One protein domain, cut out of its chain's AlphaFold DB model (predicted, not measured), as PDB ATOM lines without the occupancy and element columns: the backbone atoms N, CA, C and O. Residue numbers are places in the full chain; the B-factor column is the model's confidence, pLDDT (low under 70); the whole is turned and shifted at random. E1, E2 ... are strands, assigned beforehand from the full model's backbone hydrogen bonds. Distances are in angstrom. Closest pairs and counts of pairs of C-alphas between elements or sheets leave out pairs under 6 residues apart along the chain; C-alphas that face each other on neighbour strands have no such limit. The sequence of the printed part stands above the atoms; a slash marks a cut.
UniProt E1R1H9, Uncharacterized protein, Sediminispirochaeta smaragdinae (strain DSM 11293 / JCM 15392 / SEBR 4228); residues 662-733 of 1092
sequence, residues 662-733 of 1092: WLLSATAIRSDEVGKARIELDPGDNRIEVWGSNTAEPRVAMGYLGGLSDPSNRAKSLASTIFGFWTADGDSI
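AT A GLANCE: This is residues 662 to 733 of the 1092 residues of an uncharacterized protein of Sediminispirochaeta smaragdinae (strain DSM 11293 / JCM 15392 / SEBR 4228) (UniProt E1R1H9). The model is a single gently twisted wall of six short antiparallel strands side by side in one row, E1 at one end and E7 at the other, with no helix over either face. E6 does not join the row: it lies off the sheet, near the end that holds E5 and E7, on the stretch of chain that leads from E5 back to E7. The printed part has 72 residues, with seven named strands, E1 to E7 in order along the chain, and no named helix; the sheet's order is E1, E2, E3, E4, E5, E7. The class is all strand, though under half of the residues, 33 of 72, are in named elements. The whole is compact, with a radius of gyration of the C-alphas of 11.9 A and spans of 34 by 24 by 21 A.

HOW THE PARTS SIT: E1, residues 662 to 665, is an edge strand and forms a hairpin with E2, residues 668 to 671; N 663 and O 670 are within hydrogen-bond range at 2.7 A. E2 and E3, residues 678 to 682, form the next hairpin, with N 681 and O 669 at 2.8 A. E3 and E4, residues 687 to 691, are a hairpin at 159 degrees between directions, with N 689 and O 680 at 2.8 A. E4 and E5, residues 700 to 704, are a hairpin too, with N 690 and O 700 at 2.8 A. E1 to E5 are a meander, each strand the antiparallel neighbour of the one before. E6, residues 713 to 717, pairs with no named strand and is apart from E5. E7, residues 723 to 727, is the other edge strand, antiparallel to E5 at 166 degrees, with N 726 and O 701 at 2.8 A; E6 and E7 are apart. From edge to edge the strands' lines turn by 38 degrees.

IN THESE COORDINATES: E1 begins at C-alpha 662, (269.127, 286.366, 294.103), and is 9.8 A long, as is E2. E3 is 12.1 A long, E4 12.5 A and E5 12.1 A; C-alpha 687, where E4 begins, is at (268.610, 286.140, 311.056). E6 is 8.3 A long. E7 is 13.0 A long and ends at C-alpha 727, (261.356, 296.735, 313.664).

THE WHOLE: The two C-alphas farthest apart, of Leu 664 and Ser 712, are 34.1 A apart. The printed part has no cut and no long link. The links E1 to E2, E3 to E4 and E6 to E7 are tight. The mean pLDDT of the printed part is 85.0; residues 673 to 675, between E2 and E3, are under 70.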
ATOM      1  N   TRP A 662     268.622 286.732 292.778       85.06
ATOM      2  CA  TRP A 662     269.127 286.366 294.103       85.06
ATOM      3  C   TRP A 662     270.625 286.115 294.036       85.06
ATOM      4  O   TRP A 662     271.094 285.324 293.224       85.06
ATOM      5  N   LEU A 663     271.375 286.789 294.900       84.12
ATOM      6  CA  LEU A 663     272.782 286.532 295.151       84.12
ATOM      7  C   LEU A 663     272.899 285.473 296.250       84.12
ATOM      8  O   LEU A 663     272.474 285.708 297.383       84.12
ATOM      9  N   LEU A 664     273.512 284.342 295.915       85.56
ATOM     10  CA  LEU A 664     273.962 283.329 296.860       85.56
ATOM     11  C   LEU A 664     275.463 283.515 297.082       85.56
ATOM     12  O   LEU A 664     276.253 283.550 296.138       85.56
ATOM     13  N   SER A 665     275.880 283.640 298.331       80.62
ATOM     14  CA  SER A 665     277.285 283.597 298.724       80.62
ATOM     15  C   SER A 665     277.454 282.669 299.919       80.62
ATOM     16  O   SER A 665     276.486 282.309 300.585       80.62
ATOM     17  N   ALA A 666     278.706 282.345 300.251       76.75
ATOM     18  CA  ALA A 666     279.029 281.602 301.469       76.75
ATOM     19  C   ALA A 666     278.533 282.286 302.761       76.75
ATOM     20  O   ALA A 666     278.540 281.669 303.821       76.75
ATOM     21  N   THR A 667     278.141 283.563 302.691       77.94
ATOM     22  CA  THR A 667     277.784 284.380 303.853       77.94
ATOM     23  C   THR A 667     276.414 285.040 303.751       77.94
ATOM     24  O   THR A 667     276.093 285.796 304.655       77.94
ATOM     25  N   ALA A 668     275.639 284.844 302.678       79.44
ATOM     26  CA  ALA A 668     274.300 285.423 302.545       79.44
ATOM     27  C   ALA A 668     273.509 284.802 301.385       79.44
ATOM     28  O   ALA A 668     274.067 284.488 300.334       79.44
ATOM     29  N   ILE A 669     272.185 284.734 301.535       88.31
ATOM     30  CA  ILE A 669     271.248 284.593 300.409       88.31
ATOM     31  C   ILE A 669     270.407 285.860 300.382       88.31
ATOM     32  O   ILE A 669     269.630 286.099 301.306       88.31
ATOM     33  N   ARG A 670     270.564 286.693 299.352       89.19
ATOM     34  CA  ARG A 670     269.870 287.986 299.296       89.19
ATOM     35  C   ARG A 670     269.348 288.327 297.919       89.19
ATOM     36  O   ARG A 670     270.015 288.057 296.926       89.19
ATOM     37  N   SER A 671     268.190 288.974 297.853       90.00
ATOM     38  CA  SER A 671     267.691 289.499 296.584       90.00
ATOM     39  C   SER A 671     268.638 290.591 296.075       90.00
ATOM     40  O   SER A 671     269.080 291.464 296.829       90.00
ATOM     41  N   ASP A 672     268.991 290.510 294.804       72.00
ATOM     42  CA  ASP A 672     270.048 291.272 294.179       72.00
ATOM     43  C   ASP A 672     269.623 292.716 293.899       72.00
ATOM     44  O   ASP A 672     268.792 292.970 293.038       72.00
ATOM     45  N   GLU A 673     270.199 293.640 294.671       67.69
ATOM     46  CA  GLU A 673     270.636 294.986 294.275       67.69
ATOM     47  C   GLU A 673     271.148 295.711 295.531       67.69
ATOM     48  O   GLU A 673     270.383 296.203 296.366       67.69
ATOM     49  N   VAL A 674     272.474 295.774 295.688       60.12
ATOM     50  CA  VAL A 674     273.112 296.501 296.797       60.12
ATOM     51  C   VAL A 674     272.647 297.964 296.767       60.12
ATOM     52  O   VAL A 674     272.900 298.681 295.803       60.12
ATOM     53  N   GLY A 675     271.947 298.402 297.820       64.81
ATOM     54  CA  GLY A 675     271.402 299.761 297.951       64.81
ATOM     55  C   GLY A 675     269.892 299.904 297.708       64.81
ATOM     56  O   GLY A 675     269.337 300.965 298.007       64.81
ATOM     57  N   LYS A 676     269.190 298.861 297.244       77.00
ATOM     58  CA  LYS A 676     267.716 298.855 297.148       77.00
ATOM     59  C   LYS A 676     267.066 298.058 298.282       77.00
ATOM     60  O   LYS A 676     267.748 297.497 299.140       77.00
ATOM     61  N   ALA A 677     265.732 298.081 298.317       86.19
ATOM     62  CA  ALA A 677     264.973 297.235 299.224       86.19
ATOM     63  C   ALA A 677     265.223 295.765 298.866       86.19
ATOM     64  O   ALA A 677     265.129 295.403 297.694       86.19
ATOM     65  N   ARG A 678     265.584 294.945 299.854       90.19
ATOM     66  CA  ARG A 678     265.975 293.545 299.642       90.19
ATOM     67  C   ARG A 678     265.569 292.668 300.813       90.19
ATOM     68  O   ARG A 678     265.385 293.172 301.919       90.19
ATOM     69  N   ILE A 679     265.485 291.369 300.567       91.62
ATOM     70  CA  ILE A 679     265.396 290.343 301.608       91.62
ATOM     71  C   ILE A 679     266.764 289.668 301.697       91.62
ATOM     72  O   ILE A 679     267.353 289.366 300.659       91.62
ATOM     73  N   GLU A 680     267.277 289.465 302.907       92.25
ATOM     74  CA  GLU A 680     268.599 288.884 303.169       92.25
ATOM     75  C   GLU A 680     268.503 287.835 304.286       92.25
ATOM     76  O   GLU A 680     267.961 288.095 305.357       92.25
ATOM     77  N   LEU A 681     268.993 286.627 304.013       91.94
ATOM     78  CA  LEU A 681     269.306 285.622 305.024       91.94
ATOM     79  C   LEU A 681     270.763 285.840 305.425       91.94
ATOM     80  O   LEU A 681     271.653 285.553 304.621       91.94
ATOM     81  N   ASP A 682     270.988 286.357 306.633       86.56
ATOM     82  CA  ASP A 682     272.317 286.591 307.196       86.56
ATOM     83  C   ASP A 682     272.696 285.427 308.136       86.56
ATOM     84  O   ASP A 682     272.273 285.397 309.299       86.56
ATOM     85  N   PRO A 683     273.464 284.429 307.661       83.94
ATOM     86  CA  PRO A 683     273.967 283.343 308.496       83.94
ATOM     87  C   PRO A 683     274.985 283.798 309.552       83.94
ATOM     88  O   PRO A 683     275.192 283.069 310.518       83.94
ATOM     89  N   GLY A 684     275.622 284.966 309.405       85.69
ATOM     90  CA  GLY A 684     276.549 285.501 310.404       85.69
ATOM     91  C   GLY A 684     275.831 285.865 311.703       85.69
ATOM     92  O   GLY A 684     276.276 285.480 312.787       85.69
ATOM     93  N   ASP A 685     274.679 286.522 311.574       88.44
ATOM     94  CA  ASP A 685     273.811 286.898 312.696       88.44
ATOM     95  C   ASP A 685     272.656 285.899 312.931       88.44
ATOM     96  O   ASP A 685     271.840 286.088 313.832       88.44
ATOM     97  N   ASN A 686     272.582 284.810 312.152       89.31
ATOM     98  CA  ASN A 686     271.495 283.821 312.174       89.31
ATOM     99  C   ASN A 686     270.097 284.475 312.123       89.31
ATOM    100  O   ASN A 686     269.228 284.176 312.954       89.31
ATOM    101  N   ARG A 687     269.880 285.403 311.179       92.75
ATOM    102  CA  ARG A 687     268.610 286.140 311.056       92.75
ATOM    103  C   ARG A 687     268.161 286.392 309.617       92.75
ATOM    104  O   ARG A 687     268.960 286.396 308.685       92.75
ATOM    105  N   ILE A 688     266.858 286.617 309.463       94.44
ATOM    106  CA  ILE A 688     266.219 287.079 308.224       94.44
ATOM    107  C   ILE A 688     265.994 288.582 308.332       94.44
ATOM    108  O   ILE A 688     265.447 289.055 309.328       94.44
ATOM    109  N   GLU A 689     266.368 289.323 307.300       93.81
ATOM    110  CA  GLU A 689     266.306 290.776 307.258       93.81
ATOM    111  C   GLU A 689     265.521 291.265 306.040       93.81
ATOM    112  O   GLU A 689     265.681 290.769 304.923       93.81
ATOM    113  N   VAL A 690     264.706 292.298 306.241       92.81
ATOM    114  CA  VAL A 690     264.087 293.080 305.168       92.81
ATOM    115  C   VAL A 690     264.685 294.472 305.211       92.81
ATOM    116  O   VAL A 690     264.500 295.206 306.177       92.81
ATOM    117  N   TRP A 691     265.388 294.856 304.160       92.06
ATOM    118  CA  TRP A 691     266.047 296.149 304.040       92.06
ATOM    119  C   TRP A 691     265.195 297.128 303.241       92.06
ATOM    120  O   TRP A 691     264.538 296.749 302.272       92.06
ATOM    121  N   GLY A 692     265.251 298.408 303.609       89.00
ATOM    122  CA  GLY A 692     264.755 299.498 302.769       89.00
ATOM    123  C   GLY A 692     265.842 300.013 301.821       89.00
ATOM    124  O   GLY A 692     267.035 299.804 302.059       89.00
ATOM    125  N   SER A 693     265.451 300.745 300.776       85.50
ATOM    126  CA  SER A 693     266.418 301.432 299.913       85.50
ATOM    127  C   SER A 693     267.257 302.426 300.728       85.50
ATOM    128  O   SER A 693     266.719 303.246 301.472       85.50
ATOM    129  N   ASN A 694     268.584 302.346 300.602       79.75
ATOM    130  CA  ASN A 694     269.549 303.220 301.287       79.75
ATOM    131  C   ASN A 694     269.447 303.266 302.829       79.75
ATOM    132  O   ASN A 694     269.714 304.304 303.436       79.75
ATOM    133  N   THR A 695     269.064 302.163 303.474       79.50
ATOM    134  CA  THR A 695     269.070 302.059 304.944       79.50
ATOM    135  C   THR A 695     270.388 301.463 305.452       79.50
ATOM    136  O   THR A 695     270.959 300.592 304.801       79.50
ATOM    137  N   ALA A 696     270.904 301.976 306.577       84.12
ATOM    138  CA  ALA A 696     272.138 301.486 307.212       84.12
ATOM    139  C   ALA A 696     271.909 300.244 308.094       84.12
ATOM    140  O   ALA A 696     272.856 299.537 308.413       84.12
ATOM    141  N   GLU A 697     270.652 299.984 308.445       88.88
ATOM    142  CA  GLU A 697     270.162 298.833 309.204       88.88
ATOM    143  C   GLU A 697     268.905 298.297 308.496       88.88
ATOM    144  O   GLU A 697     268.275 299.053 307.741       88.88
ATOM    145  N   PRO A 698     268.512 297.029 308.709       91.31
ATOM    146  CA  PRO A 698     267.254 296.513 308.184       91.31
ATOM    147  C   PRO A 698     266.049 297.323 308.694       91.31
ATOM    148  O   PRO A 698     266.133 298.098 309.641       91.31
ATOM    149  N   ARG A 699     264.901 297.167 308.037       91.38
ATOM    150  CA  ARG A 699     263.594 297.697 308.466       91.38
ATOM    151  C   ARG A 699     262.885 296.730 309.399       91.38
ATOM    152  O   ARG A 699     262.237 297.149 310.354       91.38
ATOM    153  N   VAL A 700     263.019 295.441 309.107       91.75
ATOM    154  CA  VAL A 700     262.490 294.345 309.914       91.75
ATOM    155  C   VAL A 700     263.547 293.254 309.969       91.75
ATOM    156  O   VAL A 700     264.156 292.940 308.946       91.75
ATOM    157  N   ALA A 701     263.757 292.680 311.148       92.81
ATOM    158  CA  ALA A 701     264.649 291.548 311.340       92.81
ATOM    159  C   ALA A 701     263.992 290.483 312.227       92.81
ATOM    160  O   ALA A 701     263.257 290.812 313.160       92.81
ATOM    161  N   MET A 702     264.261 289.211 311.940       93.56
ATOM    162  CA  MET A 702     263.820 288.067 312.740       93.56
ATOM    163  C   MET A 702     264.992 287.111 312.960       93.56
ATOM    164  O   MET A 702     265.511 286.545 311.998       93.56
ATOM    165  N   GLY A 703     265.402 286.925 314.213       92.06
ATOM    166  CA  GLY A 703     266.556 286.104 314.594       92.06
ATOM    167  C   GLY A 703     267.324 286.728 315.757       92.06
ATOM    168  O   GLY A 703     266.715 287.395 316.594       92.06
ATOM    169  N   TYR A 704     268.649 286.552 315.815       91.31
ATOM    170  CA  TYR A 704     269.473 287.233 316.821       91.31
ATOM    171  C   TYR A 704     269.718 288.700 316.442       91.31
ATOM    172  O   TYR A 704     270.296 289.031 315.411       91.31
ATOM    173  N   LEU A 705     269.291 289.611 317.308       91.56
ATOM    174  CA  LEU A 705     269.180 291.045 317.036       91.56
ATOM    175  C   LEU A 705     270.472 291.829 317.323       91.56
ATOM    176  O   LEU A 705     270.458 293.058 317.357       91.56
ATOM    177  N   GLY A 706     271.590 291.134 317.547       90.88
ATOM    178  CA  GLY A 706     272.885 291.747 317.835       90.88
ATOM    179  C   GLY A 706     273.299 292.778 316.793       90.88
ATOM    180  O   GLY A 706     273.194 292.533 315.597       90.88
ATOM    181  N   GLY A 707     273.778 293.935 317.247       90.19
ATOM    182  CA  GLY A 707     274.259 294.997 316.358       90.19
ATOM    183  C   GLY A 707     273.173 295.935 315.823       90.19
ATOM    184  O   GLY A 707     273.514 297.052 315.444       90.19
ATOM    185  N   LEU A 708     271.891 295.553 315.883       91.81
ATOM    186  CA  LEU A 708     270.771 296.437 315.537       91.81
ATOM    187  C   LEU A 708     270.577 297.518 316.601       91.81
ATOM    188  O   LEU A 708     270.821 297.277 317.787       91.81
ATOM    189  N   SER A 709     270.130 298.705 316.195       90.75
ATOM    190  CA  SER A 709     269.852 299.791 317.135       90.75
ATOM    191  C   SER A 709     268.718 299.434 318.105       90.75
ATOM    192  O   SER A 709     267.690 298.860 317.738       90.75
ATOM    193  N   ASP A 710     268.909 299.766 319.383       84.94
ATOM    194  CA  ASP A 710     267.887 299.609 320.415       84.94
ATOM    195  C   ASP A 710     266.786 300.669 320.199       84.94
ATOM    196  O   ASP A 710     267.088 301.870 320.255       84.94
ATOM    197  N   PRO A 711     265.514 300.275 319.981       77.00
ATOM    198  CA  PRO A 711     264.417 301.221 319.765       77.00
ATOM    199  C   PRO A 711     264.231 302.213 320.921       77.00
ATOM    200  O   PRO A 711     263.791 303.341 320.707       77.00
ATOM    201  N   SER A 712     264.603 301.827 322.146       75.94
ATOM    202  CA  SER A 712     264.518 302.689 323.331       75.94
ATOM    203  C   SER A 712     265.680 303.689 323.434       75.94
ATOM    204  O   SER A 712     265.573 304.709 324.121       75.94
ATOM    205  N   ASN A 713     266.806 303.418 322.763       79.44
ATOM    206  CA  ASN A 713     268.002 304.251 322.799       79.44
ATOM    207  C   ASN A 713     268.909 303.993 321.588       79.44
ATOM    208  O   ASN A 713     269.834 303.186 321.657       79.44
ATOM    209  N   ARG A 714     268.729 304.778 320.519       76.44
ATOM    210  CA  ARG A 714     269.490 304.654 319.260       76.44
ATOM    211  C   ARG A 714     271.022 304.737 319.395       76.44
ATOM    212  O   ARG A 714     271.725 304.414 318.446       76.44
ATOM    213  N   ALA A 715     271.561 305.193 320.531       79.44
ATOM    214  CA  ALA A 715     273.006 305.199 320.784       79.44
ATOM    215  C   ALA A 715     273.547 303.842 321.279       79.44
ATOM    216  O   ALA A 715     274.759 303.697 321.460       79.44
ATOM    217  N   LYS A 716     272.669 302.870 321.539       84.69
ATOM    218  CA  LYS A 716     273.010 301.513 321.962       84.69
ATOM    219  C   LYS A 716     272.567 300.511 320.902       84.69
ATOM    220  O   LYS A 716     271.488 300.643 320.333       84.69
ATOM    221  N   SER A 717     273.391 299.494 320.687       88.25
ATOM    222  CA  SER A 717     273.011 298.311 319.919       88.25
ATOM    223  C   SER A 717     272.477 297.229 320.856       88.25
ATOM    224  O   SER A 717     272.947 297.098 321.993       88.25
ATOM    225  N   LEU A 718     271.532 296.436 320.368       87.75
ATOM    226  CA  LEU A 718     271.040 295.239 321.040       87.75
ATOM    227  C   LEU A 718     272.169 294.203 321.184       87.75
ATOM    228  O   LEU A 718     273.078 294.111 320.353       87.75
ATOM    229  N   ALA A 719     272.127 293.432 322.273       85.25
ATOM    230  CA  ALA A 719     273.100 292.375 322.533       85.25
ATOM    231  C   ALA A 719     272.893 291.191 321.574       85.25
ATOM    232  O   ALA A 719     271.760 290.835 321.257       85.25
ATOM    233  N   SER A 720     273.980 290.526 321.171       87.06
ATOM    234  CA  SER A 720     273.942 289.369 320.257       87.06
ATOM    235  C   SER A 720     273.173 288.157 320.782       87.06
ATOM    236  O   SER A 720     272.864 287.256 320.015       87.06
ATOM    237  N   THR A 721     272.834 288.127 322.070       84.38
ATOM    238  CA  THR A 721     272.056 287.055 322.701       84.38
ATOM    239  C   THR A 721     270.542 287.250 322.605       84.38
ATOM    240  O   THR A 721     269.799 286.370 323.027       84.38
ATOM    241  N   ILE A 722     270.062 288.398 322.119       82.81
ATOM    242  CA  ILE A 722     268.626 288.691 322.058       82.81
ATOM    243  C   ILE A 722     268.058 288.077 320.778       82.81
ATOM    244  O   ILE A 722     268.386 288.543 319.695       82.81
ATOM    245  N   PHE A 723     267.204 287.060 320.896       84.25
ATOM    246  CA  PHE A 723     266.466 286.475 319.773       84.25
ATOM    247  C   PHE A 723     265.038 287.032 319.731       84.25
ATOM    248  O   PHE A 723     264.355 287.034 320.756       84.25
ATOM    249  N   GLY A 724     264.564 287.495 318.575       85.94
ATOM    250  CA  GLY A 724     263.194 287.993 318.461       85.94
ATOM    251  C   GLY A 724     262.842 288.609 317.112       85.94
ATOM    252  O   GLY A 724     263.557 288.444 316.125       85.94
ATOM    253  N   PHE A 725     261.716 289.324 317.096       87.75
ATOM    254  CA  PHE A 725     261.303 290.194 315.997       87.75
ATOM    255  C   PHE A 725     261.688 291.629 316.335       87.75
ATOM    256  O   PHE A 725     261.375 292.118 317.421       87.75
ATOM    257  N   TRP A 726     262.338 292.307 315.402       91.88
ATOM    258  CA  TRP A 726     262.724 293.704 315.533       91.88
ATOM    259  C   TRP A 726     262.185 294.510 314.359       91.88
ATOM    260  O   TRP A 726     262.164 294.041 313.219       91.88
ATOM    261  N   THR A 727     261.778 295.738 314.648       89.25
ATOM    262  CA  THR A 727     261.356 296.735 313.664       89.25
ATOM    263  C   THR A 727     262.137 298.007 313.886       89.25
ATOM    264  O   THR A 727     262.303 298.434 315.031       89.25
ATOM    265  N   ALA A 728     262.545 298.646 312.797       84.50
ATOM    266  CA  ALA A 728     263.168 299.952 312.868       84.50
ATOM    267  C   ALA A 728     262.225 300.974 313.521       84.50
ATOM    268  O   ALA A 728     261.011 300.961 313.316       84.50
ATOM    269  N   ASP A 729     262.802 301.878 314.308       77.62
ATOM    270  CA  ASP A 729     262.059 302.935 314.989       77.62
ATOM    271  C   ASP A 729     261.289 303.817 313.984       77.62
ATOM    272  O   ASP A 729     261.864 304.359 313.031       77.62
ATOM    273  N   GLY A 730     259.984 303.962 314.222       78.81
ATOM    274  CA  GLY A 730     259.030 304.638 313.341       78.81
ATOM    275  C   GLY A 730     258.218 303.714 312.425       78.81
ATOM    276  O   GLY A 730     257.228 304.182 311.863       78.81
ATOM    277  N   ASP A 731     258.577 302.432 312.309       76.88
ATOM    278  CA  ASP A 731     257.790 301.420 311.594       76.88
ATOM    279  C   ASP A 731     256.921 300.613 312.588       76.88
ATOM    280  O   ASP A 731     257.282 300.430 313.750       76.88
ATOM    281  N   SER A 732     255.743 300.142 312.161       75.75
ATOM    282  CA  SER A 732     254.815 299.361 313.000       75.75
ATOM    283  C   SER A 732     254.594 297.959 312.434       75.75
ATOM    284  O   SER A 732     254.261 297.833 311.256       75.75
ATOM    285  N   ILE A 733     254.684 296.916 313.268       73.81
ATOM    286  CA  ILE A 733     254.154 295.585 312.931       73.81
ATOM    287  C   ILE A 733     252.679 295.525 313.315       73.81
ATOM    288  O   ILE A 733     252.309 295.778 314.460       73.81
TER     289      ILE A 733